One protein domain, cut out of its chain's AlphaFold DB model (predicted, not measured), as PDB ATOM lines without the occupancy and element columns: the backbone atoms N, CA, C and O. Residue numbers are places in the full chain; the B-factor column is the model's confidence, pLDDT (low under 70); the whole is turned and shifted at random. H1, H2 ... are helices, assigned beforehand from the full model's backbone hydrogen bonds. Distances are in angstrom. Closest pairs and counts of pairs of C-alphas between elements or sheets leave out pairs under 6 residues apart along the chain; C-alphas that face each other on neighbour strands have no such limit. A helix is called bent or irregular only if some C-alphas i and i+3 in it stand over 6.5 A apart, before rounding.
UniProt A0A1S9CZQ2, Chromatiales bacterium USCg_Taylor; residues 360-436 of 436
ATOM      1  N   GLU A 360     152.343 105.917 151.610       78.00
ATOM      2  CA  GLU A 360     151.086 105.688 152.313       78.00
ATOM      3  C   GLU A 360     149.943 106.456 151.628       78.00
ATOM      4  O   GLU A 360     150.148 107.511 151.027       78.00
ATOM      5  N   SER A 361     148.717 105.938 151.698       69.25
ATOM      6  CA  SER A 361     147.545 106.630 151.152       69.25
ATOM      7  C   SER A 361     147.006 107.634 152.162       69.25
ATOM      8  O   SER A 361     146.739 107.291 153.312       69.25
ATOM      9  N   LEU A 362     146.764 108.868 151.723       63.78
ATOM     10  CA  LEU A 362     146.006 109.824 152.525       63.78
ATOM     11  C   LEU A 362     144.525 109.367 152.633       63.78
ATOM     12  O   LEU A 362     143.997 108.839 151.650       63.78
ATOM     13  N   PRO A 363     143.813 109.619 153.752       54.25
ATOM     14  CA  PRO A 363     142.453 109.113 154.002       54.25
ATOM     15  C   PRO A 363     141.451 109.421 152.866       54.25
ATOM     16  O   PRO A 363     141.269 110.590 152.539       54.25
ATOM     17  N   PRO A 364     140.769 108.434 152.267       45.69
ATOM     18  CA  PRO A 364     140.197 108.529 150.912       45.69
ATOM     19  C   PRO A 364     138.985 109.464 150.675       45.69
ATOM     20  O   PRO A 364     138.461 109.460 149.567       45.69
ATOM     21  N   ASP A 365     138.501 110.258 151.638       48.34
ATOM     22  CA  ASP A 365     137.176 110.905 151.525       48.34
ATOM     23  C   ASP A 365     137.202 112.378 151.038       48.34
ATOM     24  O   ASP A 365     137.928 113.227 151.561       48.34
ATOM     25  N   GLU A 366     136.310 112.704 150.096       41.78
ATOM     26  CA  GLU A 366     136.006 114.041 149.557       41.78
ATOM     27  C   GLU A 366     135.504 115.045 150.615       41.78
ATOM     28  O   GLU A 366     135.511 116.251 150.374       41.78
ATOM     29  N   ARG A 367     135.083 114.606 151.810       46.34
ATOM     30  CA  ARG A 367     134.777 115.528 152.931       46.34
ATOM     31  C   ARG A 367     136.000 115.884 153.776       46.34
ATOM     32  O   ARG A 367     136.063 117.001 154.296       46.34
ATOM     33  N   ASP A 368     136.992 114.995 153.838       52.00
ATOM     34  CA  ASP A 368     138.322 115.254 154.420       52.00
ATOM     35  C   ASP A 368     139.155 116.201 153.547       52.00
ATOM     36  O   ASP A 368     140.128 116.805 154.000       52.00
ATOM     37  N   TYR A 369     138.709 116.409 152.307       50.81
ATOM     38  CA  TYR A 369     139.107 117.535 151.478       50.81
ATOM     39  C   TYR A 369     139.056 118.841 152.276       50.81
ATOM     40  O   TYR A 369     140.014 119.601 152.249       50.81
ATOM     41  N   SER A 370     138.008 119.074 153.075       52.47
ATOM     42  CA  SER A 370     137.909 120.289 153.890       52.47
ATOM     43  C   SER A 370     139.032 120.413 154.921       52.47
ATOM     44  O   SER A 370     139.589 121.494 155.027       52.47
ATOM     45  N   ILE A 371     139.431 119.325 155.593       54.03
ATOM     46  CA  ILE A 371     140.478 119.320 156.629       54.03
ATOM     47  C   ILE A 371     141.872 119.453 156.004       54.03
ATOM     48  O   ILE A 371     142.679 120.254 156.476       54.03
ATOM     49  N   ARG A 372     142.155 118.740 154.901       61.25
ATOM     50  CA  ARG A 372     143.407 118.906 154.137       61.25
ATOM     51  C   ARG A 372     143.543 120.331 153.588       61.25
ATOM     52  O   ARG A 372     144.594 120.955 153.718       61.25
ATOM     53  N   TRP A 373     142.467 120.861 153.002       62.50
ATOM     54  CA  TRP A 373     142.431 122.193 152.389       62.50
ATOM     55  C   TRP A 373     142.256 123.350 153.363       62.50
ATOM     56  O   TRP A 373     142.482 124.493 152.954       62.50
ATOM     57  N   SER A 374     141.815 123.101 154.594       67.00
ATOM     58  CA  SER A 374     141.783 124.108 155.648       67.00
ATOM     59  C   SER A 374     143.068 124.049 156.453       67.00
ATOM     60  O   SER A 374     143.811 125.014 156.435       67.00
ATOM     61  N   ASN A 375     143.394 122.934 157.100       74.06
ATOM     62  CA  ASN A 375     144.407 122.933 158.154       74.06
ATOM     63  C   ASN A 375     145.815 122.973 157.563       74.06
ATOM     64  O   ASN A 375     146.541 123.936 157.783       74.06
ATOM     65  N   LEU A 376     146.173 121.996 156.726       80.56
ATOM     66  CA  LEU A 376     147.513 121.937 156.130       80.56
ATOM     67  C   LEU A 376     147.759 123.081 155.147       80.56
ATOM     68  O   LEU A 376     148.830 123.682 155.143       80.56
ATOM     69  N   TRP A 377     146.751 123.432 154.347       85.38
ATOM     70  CA  TRP A 377     146.835 124.610 153.485       85.38
ATOM     71  C   TRP A 377     147.061 125.893 154.292       85.38
ATOM     72  O   TRP A 377     147.841 126.739 153.864       85.38
ATOM     73  N   ASN A 378     146.408 126.053 155.452       83.94
ATOM     74  CA  ASN A 378     146.600 127.222 156.309       83.94
ATOM     75  C   ASN A 378     148.000 127.265 156.926       83.94
ATOM     76  O   ASN A 378     148.532 128.364 157.063       83.94
ATOM     77  N   VAL A 379     148.618 126.116 157.230       86.00
ATOM     78  CA  VAL A 379     150.033 126.070 157.630       86.00
ATOM     79  C   VAL A 379     150.888 126.651 156.505       86.00
ATOM     80  O   VAL A 379     151.545 127.669 156.707       86.00
ATOM     81  N   TYR A 380     150.799 126.105 155.288       89.00
ATOM     82  CA  TYR A 380     151.541 126.629 154.134       89.00
ATOM     83  C   TYR A 380     151.262 128.113 153.875       89.00
ATOM     84  O   TYR A 380     152.192 128.892 153.689       89.00
ATOM     85  N   TYR A 381     150.000 128.533 153.934       88.75
ATOM     86  CA  TYR A 381     149.610 129.932 153.789       88.75
ATOM     87  C   TYR A 381     150.261 130.824 154.856       88.75
ATOM     88  O   TYR A 381     150.848 131.853 154.532       88.75
ATOM     89  N   SER A 382     150.208 130.419 156.126       86.19
ATOM     90  CA  SER A 382     150.796 131.150 157.251       86.19
ATOM     91  C   SER A 382     152.319 131.273 157.118       86.19
ATOM     92  O   SER A 382     152.872 132.361 157.292       86.19
ATOM     93  N   ARG A 383     153.000 130.183 156.743       89.19
ATOM     94  CA  ARG A 383     154.465 130.139 156.619       89.19
ATOM     95  C   ARG A 383     154.982 130.878 155.387       89.19
ATOM     96  O   ARG A 383     155.976 131.589 155.477       89.19
ATOM     97  N   MET A 384     154.305 130.731 154.249       88.69
ATOM     98  CA  MET A 384     154.772 131.258 152.963       88.69
ATOM     99  C   MET A 384     154.316 132.692 152.701       88.69
ATOM    100  O   MET A 384     155.030 133.442 152.044       88.69
ATOM    101  N   LEU A 385     153.137 133.081 153.194       86.69
ATOM    102  CA  LEU A 385     152.545 134.389 152.902       86.69
ATOM    103  C   LEU A 385     152.704 135.374 154.066       86.69
ATOM    104  O   LEU A 385     152.984 136.546 153.833       86.69
ATOM    105  N   ASN A 386     152.589 134.898 155.312       82.12
ATOM    106  CA  ASN A 386     152.730 135.745 156.503       82.12
ATOM    107  C   ASN A 386     154.123 135.659 157.156       82.12
ATOM    108  O   ASN A 386     154.369 136.375 158.124       82.12
ATOM    109  N   ALA A 387     155.012 134.781 156.667       82.50
ATOM    110  CA  ALA A 387     156.351 134.517 157.215       82.50
ATOM    111  C   ALA A 387     156.381 134.165 158.721       82.50
ATOM    112  O   ALA A 387     157.417 134.277 159.380       82.50
ATOM    113  N   ARG A 388     155.248 133.727 159.282       80.19
ATOM    114  CA  ARG A 388     155.151 133.286 160.678       80.19
ATOM    115  C   ARG A 388     155.941 131.992 160.838       80.19
ATOM    116  O   ARG A 388     155.791 131.124 159.994       80.19
ATOM    117  N   ASP A 389     156.781 131.869 161.867       82.62
ATOM    118  CA  ASP A 389     157.519 130.637 162.213       82.62
ATOM    119  C   ASP A 389     158.255 129.965 161.031       82.62
ATOM    120  O   ASP A 389     158.485 128.759 160.981       82.62
ATOM    121  N   GLN A 390     158.667 130.766 160.044       86.19
ATOM    122  CA  GLN A 390     159.242 130.268 158.796       86.19
ATOM    123  C   GLN A 390     160.587 129.554 159.026       86.19
ATOM    124  O   GLN A 390     160.907 128.570 158.360       86.19
ATOM    125  N   GLN A 391     161.369 130.017 160.006       86.69
ATOM    126  CA  GLN A 391     162.647 129.398 160.354       86.69
ATOM    127  C   GLN A 391     162.469 127.987 160.930       86.69
ATOM    128  O   GLN A 391     163.220 127.085 160.553       86.69
ATOM    129  N   SER A 392     161.505 127.777 161.833       85.69
ATOM    130  CA  SER A 392     161.252 126.451 162.407       85.69
ATOM    131  C   SER A 392     160.676 125.508 161.353       85.69
ATOM    132  O   SER A 392     161.150 124.381 161.232       85.69
ATOM    133  N   PHE A 393     159.791 126.013 160.492       87.38
ATOM    134  CA  PHE A 393     159.208 125.271 159.378       87.38
ATOM    135  C   PHE A 393     160.258 124.698 158.407       87.38
ATOM    136  O   PHE A 393     160.204 123.516 158.058       87.38
ATOM    137  N   PHE A 394     161.260 125.492 158.011       89.50
ATOM    138  CA  PHE A 394     162.365 125.018 157.158       89.50
ATOM    139  C   PHE A 394     163.472 124.278 157.921       89.50
ATOM    140  O   PHE A 394     164.274 123.570 157.317       89.50
ATOM    141  N   SER A 395     163.517 124.404 159.249       88.38
ATOM    142  CA  SER A 395     164.343 123.529 160.091       88.38
ATOM    143  C   SER A 395     163.693 122.155 160.279       88.38
ATOM    144  O   SER A 395     164.378 121.171 160.560       88.38
ATOM    145  N   ALA A 396     162.364 122.075 160.153       86.44
ATOM    146  CA  ALA A 396     161.610 120.847 160.320       86.44
ATOM    147  C   ALA A 396     161.712 119.915 159.111       86.44
ATOM    148  O   ALA A 396     161.836 118.705 159.311       86.44
ATOM    149  N   LEU A 397     161.694 120.478 157.900       91.56
ATOM    150  CA  LEU A 397     161.843 119.779 156.625       91.56
ATOM    151  C   LEU A 397     162.584 120.659 155.615       91.56
ATOM    152  O   LEU A 397     162.462 121.885 155.634       91.56
ATOM    153  N   SER A 398     163.319 120.022 154.702       93.00
ATOM    154  CA  SER A 398     164.023 120.735 153.634       93.00
ATOM    155  C   SER A 398     163.039 121.414 152.662       93.00
ATOM    156  O   SER A 398     161.920 120.924 152.481       93.00
ATOM    157  N   PRO A 399     163.429 122.506 151.974       92.88
ATOM    158  CA  PRO A 399     162.590 123.108 150.934       92.88
ATOM    159  C   PRO A 399     162.177 122.124 149.828       92.88
ATOM    160  O   PRO A 399     161.049 122.182 149.346       92.88
ATOM    161  N   ALA A 400     163.058 121.183 149.467       94.06
ATOM    162  CA  ALA A 400     162.763 120.143 148.484       94.06
ATOM    163  C   ALA A 400     161.709 119.139 148.991       94.06
ATOM    164  O   ALA A 400     160.816 118.747 148.239       94.06
ATOM    165  N   ASP A 401     161.770 118.756 150.269       94.81
ATOM    166  CA  ASP A 401     160.766 117.880 150.881       94.81
ATOM    167  C   ASP A 401     159.419 118.580 151.044       94.81
ATOM    168  O   ASP A 401     158.380 117.960 150.805       94.81
ATOM    169  N   HIS A 402     159.417 119.871 151.390       93.62
ATOM    170  CA  HIS A 402     158.202 120.689 151.400       93.62
ATOM    171  C   HIS A 402     157.579 120.782 150.011       93.62
ATOM    172  O   HIS A 402     156.382 120.553 149.881       93.62
ATOM    173  N   LEU A 403     158.375 121.026 148.965       94.38
ATOM    174  CA  LEU A 403     157.899 121.049 147.579       94.38
ATOM    175  C   LEU A 403     157.212 119.729 147.196       94.38
ATOM    176  O   LEU A 403     156.062 119.728 146.752       94.38
ATOM    177  N   ALA A 404     157.896 118.603 147.406       94.06
ATOM    178  CA  ALA A 404     157.370 117.286 147.060       94.06
ATOM    179  C   ALA A 404     156.132 116.916 147.897       94.06
ATOM    180  O   ALA A 404     155.185 116.318 147.384       94.06
ATOM    181  N   THR A 405     156.111 117.297 149.177       90.75
ATOM    182  CA  THR A 405     154.967 117.069 150.074       90.75
ATOM    183  C   THR A 405     153.776 117.937 149.705       90.75
ATOM    184  O   THR A 405     152.655 117.439 149.673       90.75
ATOM    185  N   PHE A 406     153.999 119.202 149.357       90.88
ATOM    186  CA  PHE A 406     152.960 120.118 148.901       90.88
ATOM    187  C   PHE A 406     152.275 119.606 147.628       90.88
ATOM    188  O   PHE A 406     151.049 119.534 147.583       90.88
ATOM    189  N   GLN A 407     153.048 119.176 146.627       90.88
ATOM    190  CA  GLN A 407     152.506 118.623 145.380       90.88
ATOM    191  C   GLN A 407     151.733 117.316 145.598       90.88
ATOM    192  O   GLN A 407     150.714 117.079 144.951       90.88
ATOM    193  N   TRP A 408     152.204 116.472 146.517       87.31
ATOM    194  CA  TRP A 408     151.526 115.228 146.871       87.31
ATOM    195  C   TRP A 408     150.212 115.467 147.632       87.31
ATOM    196  O   TRP A 408     149.214 114.800 147.367       87.31
ATOM    197  N   LEU A 409     150.192 116.440 148.548       83.69
ATOM    198  CA  LEU A 409     148.997 116.821 149.306       83.69
ATOM    199  C   LEU A 409     147.942 117.519 148.447       83.69
ATOM    200  O   LEU A 409     146.744 117.306 148.655       83.69
ATOM    201  N   PHE A 410     148.384 118.361 147.513       85.94
ATOM    202  CA  PHE A 410     147.534 119.213 146.687       85.94
ATOM    203  C   PHE A 410     147.820 118.986 145.194       85.94
ATOM    204  O   PHE A 410     148.415 119.855 144.553       85.94
ATOM    205  N   PRO A 411     147.392 117.846 144.613       86.69
ATOM    206  CA  PRO A 411     147.493 117.630 143.173       86.69
ATOM    207  C   PRO A 411     146.833 118.776 142.398       86.69
ATOM    208  O   PRO A 411     145.733 119.204 142.752       86.69
ATOM    209  N   GLU A 412     147.477 119.267 141.334       85.88
ATOM    210  CA  GLU A 412     147.023 120.470 140.614       85.88
ATOM    211  C   GLU A 412     145.580 120.349 140.098       85.88
ATOM    212  O   GLU A 412     144.796 121.291 140.233       85.88
ATOM    213  N   ASP A 413     145.199 119.168 139.602       84.56
ATOM    214  CA  ASP A 413     143.850 118.875 139.093       84.56
ATOM    215  C   ASP A 413     142.753 119.040 140.150       84.56
ATOM    216  O   ASP A 413     141.578 119.215 139.828       84.56
ATOM    217  N   TRP A 414     143.128 118.966 141.425       79.44
ATOM    218  CA  TRP A 414     142.219 119.056 142.556       79.44
ATOM    219  C   TRP A 414     142.129 120.511 143.064       79.44
ATOM    220  O   TRP A 414     141.127 120.915 143.655       79.44
ATOM    221  N   VAL A 415     143.105 121.374 142.767       83.62
ATOM    222  CA  VAL A 415     143.139 122.757 143.272       83.62
ATOM    223  C   VAL A 415     141.892 123.558 142.845       83.62
ATOM    224  O   VAL A 415     141.694 123.791 141.645       83.62
ATOM    225  N   PRO A 416     141.066 124.054 143.800       84.62
ATOM    226  CA  PRO A 416     139.904 124.881 143.486       84.62
ATOM    227  C   PRO A 416     140.303 126.128 142.699       84.62
ATOM    228  O   PRO A 416     141.327 126.745 142.995       84.62
ATOM    229  N   GLU A 417     139.467 126.551 141.750       87.12
ATOM    230  CA  GLU A 417     139.776 127.666 140.846       87.12
ATOM    231  C   GLU A 417     140.208 128.939 141.595       87.12
ATOM    232  O   GLU A 417     141.246 129.514 141.280       87.12
ATOM    233  N   GLY A 418     139.502 129.300 142.674       87.50
ATOM    234  CA  GLY A 418     139.827 130.466 143.507       87.50
ATOM    235  C   GLY A 418     141.124 130.368 144.325       87.50
ATOM    236  O   GLY A 418     141.525 131.355 144.934       87.50
ATOM    237  N   LYS A 419     141.791 129.206 144.364       88.19
ATOM    238  CA  LYS A 419     143.080 128.998 145.048       88.19
ATOM    239  C   LYS A 419     144.256 128.803 144.082       88.19
ATOM    240  O   LYS A 419     145.388 128.690 144.547       88.19
ATOM    241  N   ARG A 420     144.031 128.783 142.761       90.62
ATOM    242  CA  ARG A 420     145.077 128.473 141.764       90.62
ATOM    243  C   ARG A 420     146.241 129.462 141.758       90.62
ATOM    244  O   ARG A 420     147.386 129.037 141.640       90.62
ATOM    245  N   ASP A 421     145.975 130.754 141.928       92.94
ATOM    246  CA  ASP A 421     147.041 131.763 141.961       92.94
ATOM    247  C   ASP A 421     147.921 131.613 143.209       92.94
ATOM    248  O   ASP A 421     149.147 131.620 143.110       92.94
ATOM    249  N   LEU A 422     147.303 131.373 144.372       92.00
ATOM    250  CA  LEU A 422     148.021 131.066 145.615       92.00
ATOM    251  C   LEU A 422     148.815 129.760 145.506       92.00
ATOM    252  O   LEU A 422     149.958 129.705 145.946       92.00
ATOM    253  N   TYR A 423     148.238 128.728 144.887       92.94
ATOM    254  CA  TYR A 423     148.932 127.467 144.630       92.94
ATOM    255  C   TYR A 423     150.199 127.683 143.797       92.94
ATOM    256  O   TYR A 423     151.268 127.215 144.180       92.94
ATOM    257  N   ARG A 424     150.104 128.439 142.695       93.94
ATOM    258  CA  ARG A 424     151.257 128.772 141.840       93.94
ATOM    259  C   ARG A 424     152.303 129.599 142.578       93.94
ATOM    260  O   ARG A 424     153.490 129.352 142.401       93.94
ATOM    261  N   PHE A 425     151.871 130.543 143.414       94.12
ATOM    262  CA  PHE A 425     152.772 131.319 144.264       94.12
ATOM    263  C   PHE A 425     153.548 130.420 145.237       94.12
ATOM    264  O   PHE A 425     154.774 130.508 145.297       94.12
ATOM    265  N   PHE A 426     152.866 129.519 145.955       93.12
ATOM    266  CA  PHE A 426     153.526 128.569 146.857       93.12
ATOM    267  C   PHE A 426     154.466 127.636 146.102       93.12
ATOM    268  O   PHE A 426     155.611 127.470 146.511       93.12
ATOM    269  N   LEU A 427     154.010 127.083 144.975       93.69
ATOM    270  CA  LEU A 427     154.804 126.197 144.134       93.69
ATOM    271  C   LEU A 427     156.095 126.877 143.660       93.69
ATOM    272  O   LEU A 427     157.172 126.319 143.852       93.69
ATOM    273  N   GLY A 428     155.996 128.089 143.106       93.56
ATOM    274  CA  GLY A 428     157.154 128.858 142.646       93.56
ATOM    275  C   GLY A 428     158.104 129.226 143.785       93.56
ATOM    276  O   GLY A 428     159.312 129.066 143.650       93.56
ATOM    277  N   SER A 429     157.564 129.624 144.940       91.88
ATOM    278  CA  SER A 429     158.373 129.946 146.123       91.88
ATOM    279  C   SER A 429     159.148 128.727 146.630       91.88
ATOM    280  O   SER A 429     160.321 128.829 146.979       91.88
ATOM    281  N   PHE A 430     158.517 127.549 146.653       92.88
ATOM    282  CA  PHE A 430     159.197 126.311 147.029       92.88
ATOM    283  C   PHE A 430     160.231 125.865 145.993       92.88
ATOM    284  O   PHE A 430     161.280 125.364 146.384       92.88
ATOM    285  N   GLN A 431     159.969 126.057 144.697       93.19
ATOM    286  CA  GLN A 431     160.936 125.775 143.630       93.19
ATOM    287  C   GLN A 431     162.185 126.652 143.763       93.19
ATOM    288  O   GLN A 431     163.289 126.114 143.793       93.19
ATOM    289  N   GLU A 432     162.008 127.960 143.965       93.00
ATOM    290  CA  GLU A 432     163.112 128.900 144.185       93.00
ATOM    291  C   GLU A 432     163.940 128.515 145.421       93.00
ATOM    292  O   GLU A 432     165.163 128.401 145.346       93.00
ATOM    293  N   LEU A 433     163.281 128.230 146.551       90.44
ATOM    294  CA  LEU A 433     163.953 127.819 147.790       90.44
ATOM    295  C   LEU A 433     164.634 126.446 147.688       90.44
ATOM    296  O   LEU A 433     165.608 126.192 148.397       90.44
ATOM    297  N   ALA A 434     164.133 125.556 146.829       88.94
ATOM    298  CA  ALA A 434     164.750 124.265 146.535       88.94
ATOM    299  C   ALA A 434     165.893 124.363 145.505       88.94
ATOM    300  O   ALA A 434     166.596 123.375 145.299       88.94
ATOM    301  N   GLY A 435     166.102 125.534 144.891       85.06
ATOM    302  CA  GLY A 435     167.140 125.770 143.887       85.06
ATOM    303  C   GLY A 435     166.809 125.233 142.490       85.06
ATOM    304  O   GLY A 435     167.738 124.895 141.754       85.06
ATOM    305  N   ASN A 436     165.519 125.130 142.147       64.31
ATOM    306  CA  ASN A 436     165.013 124.641 140.856       64.31
ATOM    307  C   ASN A 436     164.575 125.757 139.907       64.31
ATOM    308  O   ASN A 436     164.068 126.791 140.397       64.31
TER     309      ASN A 436
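What this domain is: This is residues 360 to 436 of the 436 residues of a protein of Chromatiales bacterium USCg_Taylor (UniProt A0A1S9CZQ2). The longest helix, H4, and H3 make a helical hairpin that opens like a narrow V from its closed end near Ala 400 and Ala 434, and H1 lies over this hairpin, so that the centres of these three helices make a triangle. The short H2 sits at one end, in the turn from H1 to H3, and residues 360 to 368 form a tail before H1. The printed part has 77 residues with four named helices, in the order H1, H2, H3, H4, and no named strand; the class is all helix. It is compact, with a radius of gyration of the C-alphas of 12.4 A, and rounded, spanning 32 by 25 by 23 A.

Where its parts are: H4, residues 417 to 434, is 25.8 A long, from C-alpha 417 at (139.776, 127.666, 140.846) to C-alpha 434 at (164.750, 124.265, 146.535). It is irregular: C-alphas 418 and 421 are 7.5 A apart. H3, residues 399 to 409, is 15.1 A long. H1, residues 369 to 385, is 21.6 A long and begins with C-alpha 369 at (139.107, 117.535, 151.478). It has a kink of 28 degrees near residue 379, and is neither bent nor irregular, but only just: C-alphas 373 and 376 are 6.3 A apart. H2, residues 390 to 396, is 9.8 A long.

How they stand to each other: H4 touches H3 with residues 427 to 434 alone; the closest C-alphas are those of Ala 400 and Ala 434, 5.0 A apart. The two helices run opposite ways at a shallow tilt of 27 degrees. H4 and H1 only just touch, with 3 pairs of C-alphas within 8 A, through residues 426 to 429 of H4 and 380 to 384 of H1. Their closest C-alphas are those of Met 384 and Phe 426, 6.8 A apart, and they run the same way at a steep tilt of 50 degrees. H1 and H3 are close but not clearly touching: the closest C-alphas, of Arg 372 and Leu 409, are 7.7 A apart, and the helices run opposite ways at a shallow tilt of 24 degrees. H1 and H2 touch only at the corner by their link, and only just, with 3 pairs of C-alphas within 8 A; the closest C-alphas, of Arg 383 and Gln 390, are 5.3 A apart. H2 and H3 meet only through their link, and H2 and H4 are apart. In H2 and H3 every O i to N i+4 pair is within hydrogen-bond range; in H1 11 of 13 are, and in H4 12 of 14.

The domain as a whole: The two C-alphas farthest apart are those of Arg 367 and Gly 435, 35.1 A. The printed part has no cut and ends at residue 436, the chain's last. The links from H1 to H2 and from H2 to H3 are tight, and that from H3 to H4 is short. The mean pLDDT of the printed part is 81.9; residues 361 to 374 and residue 436 are under 70.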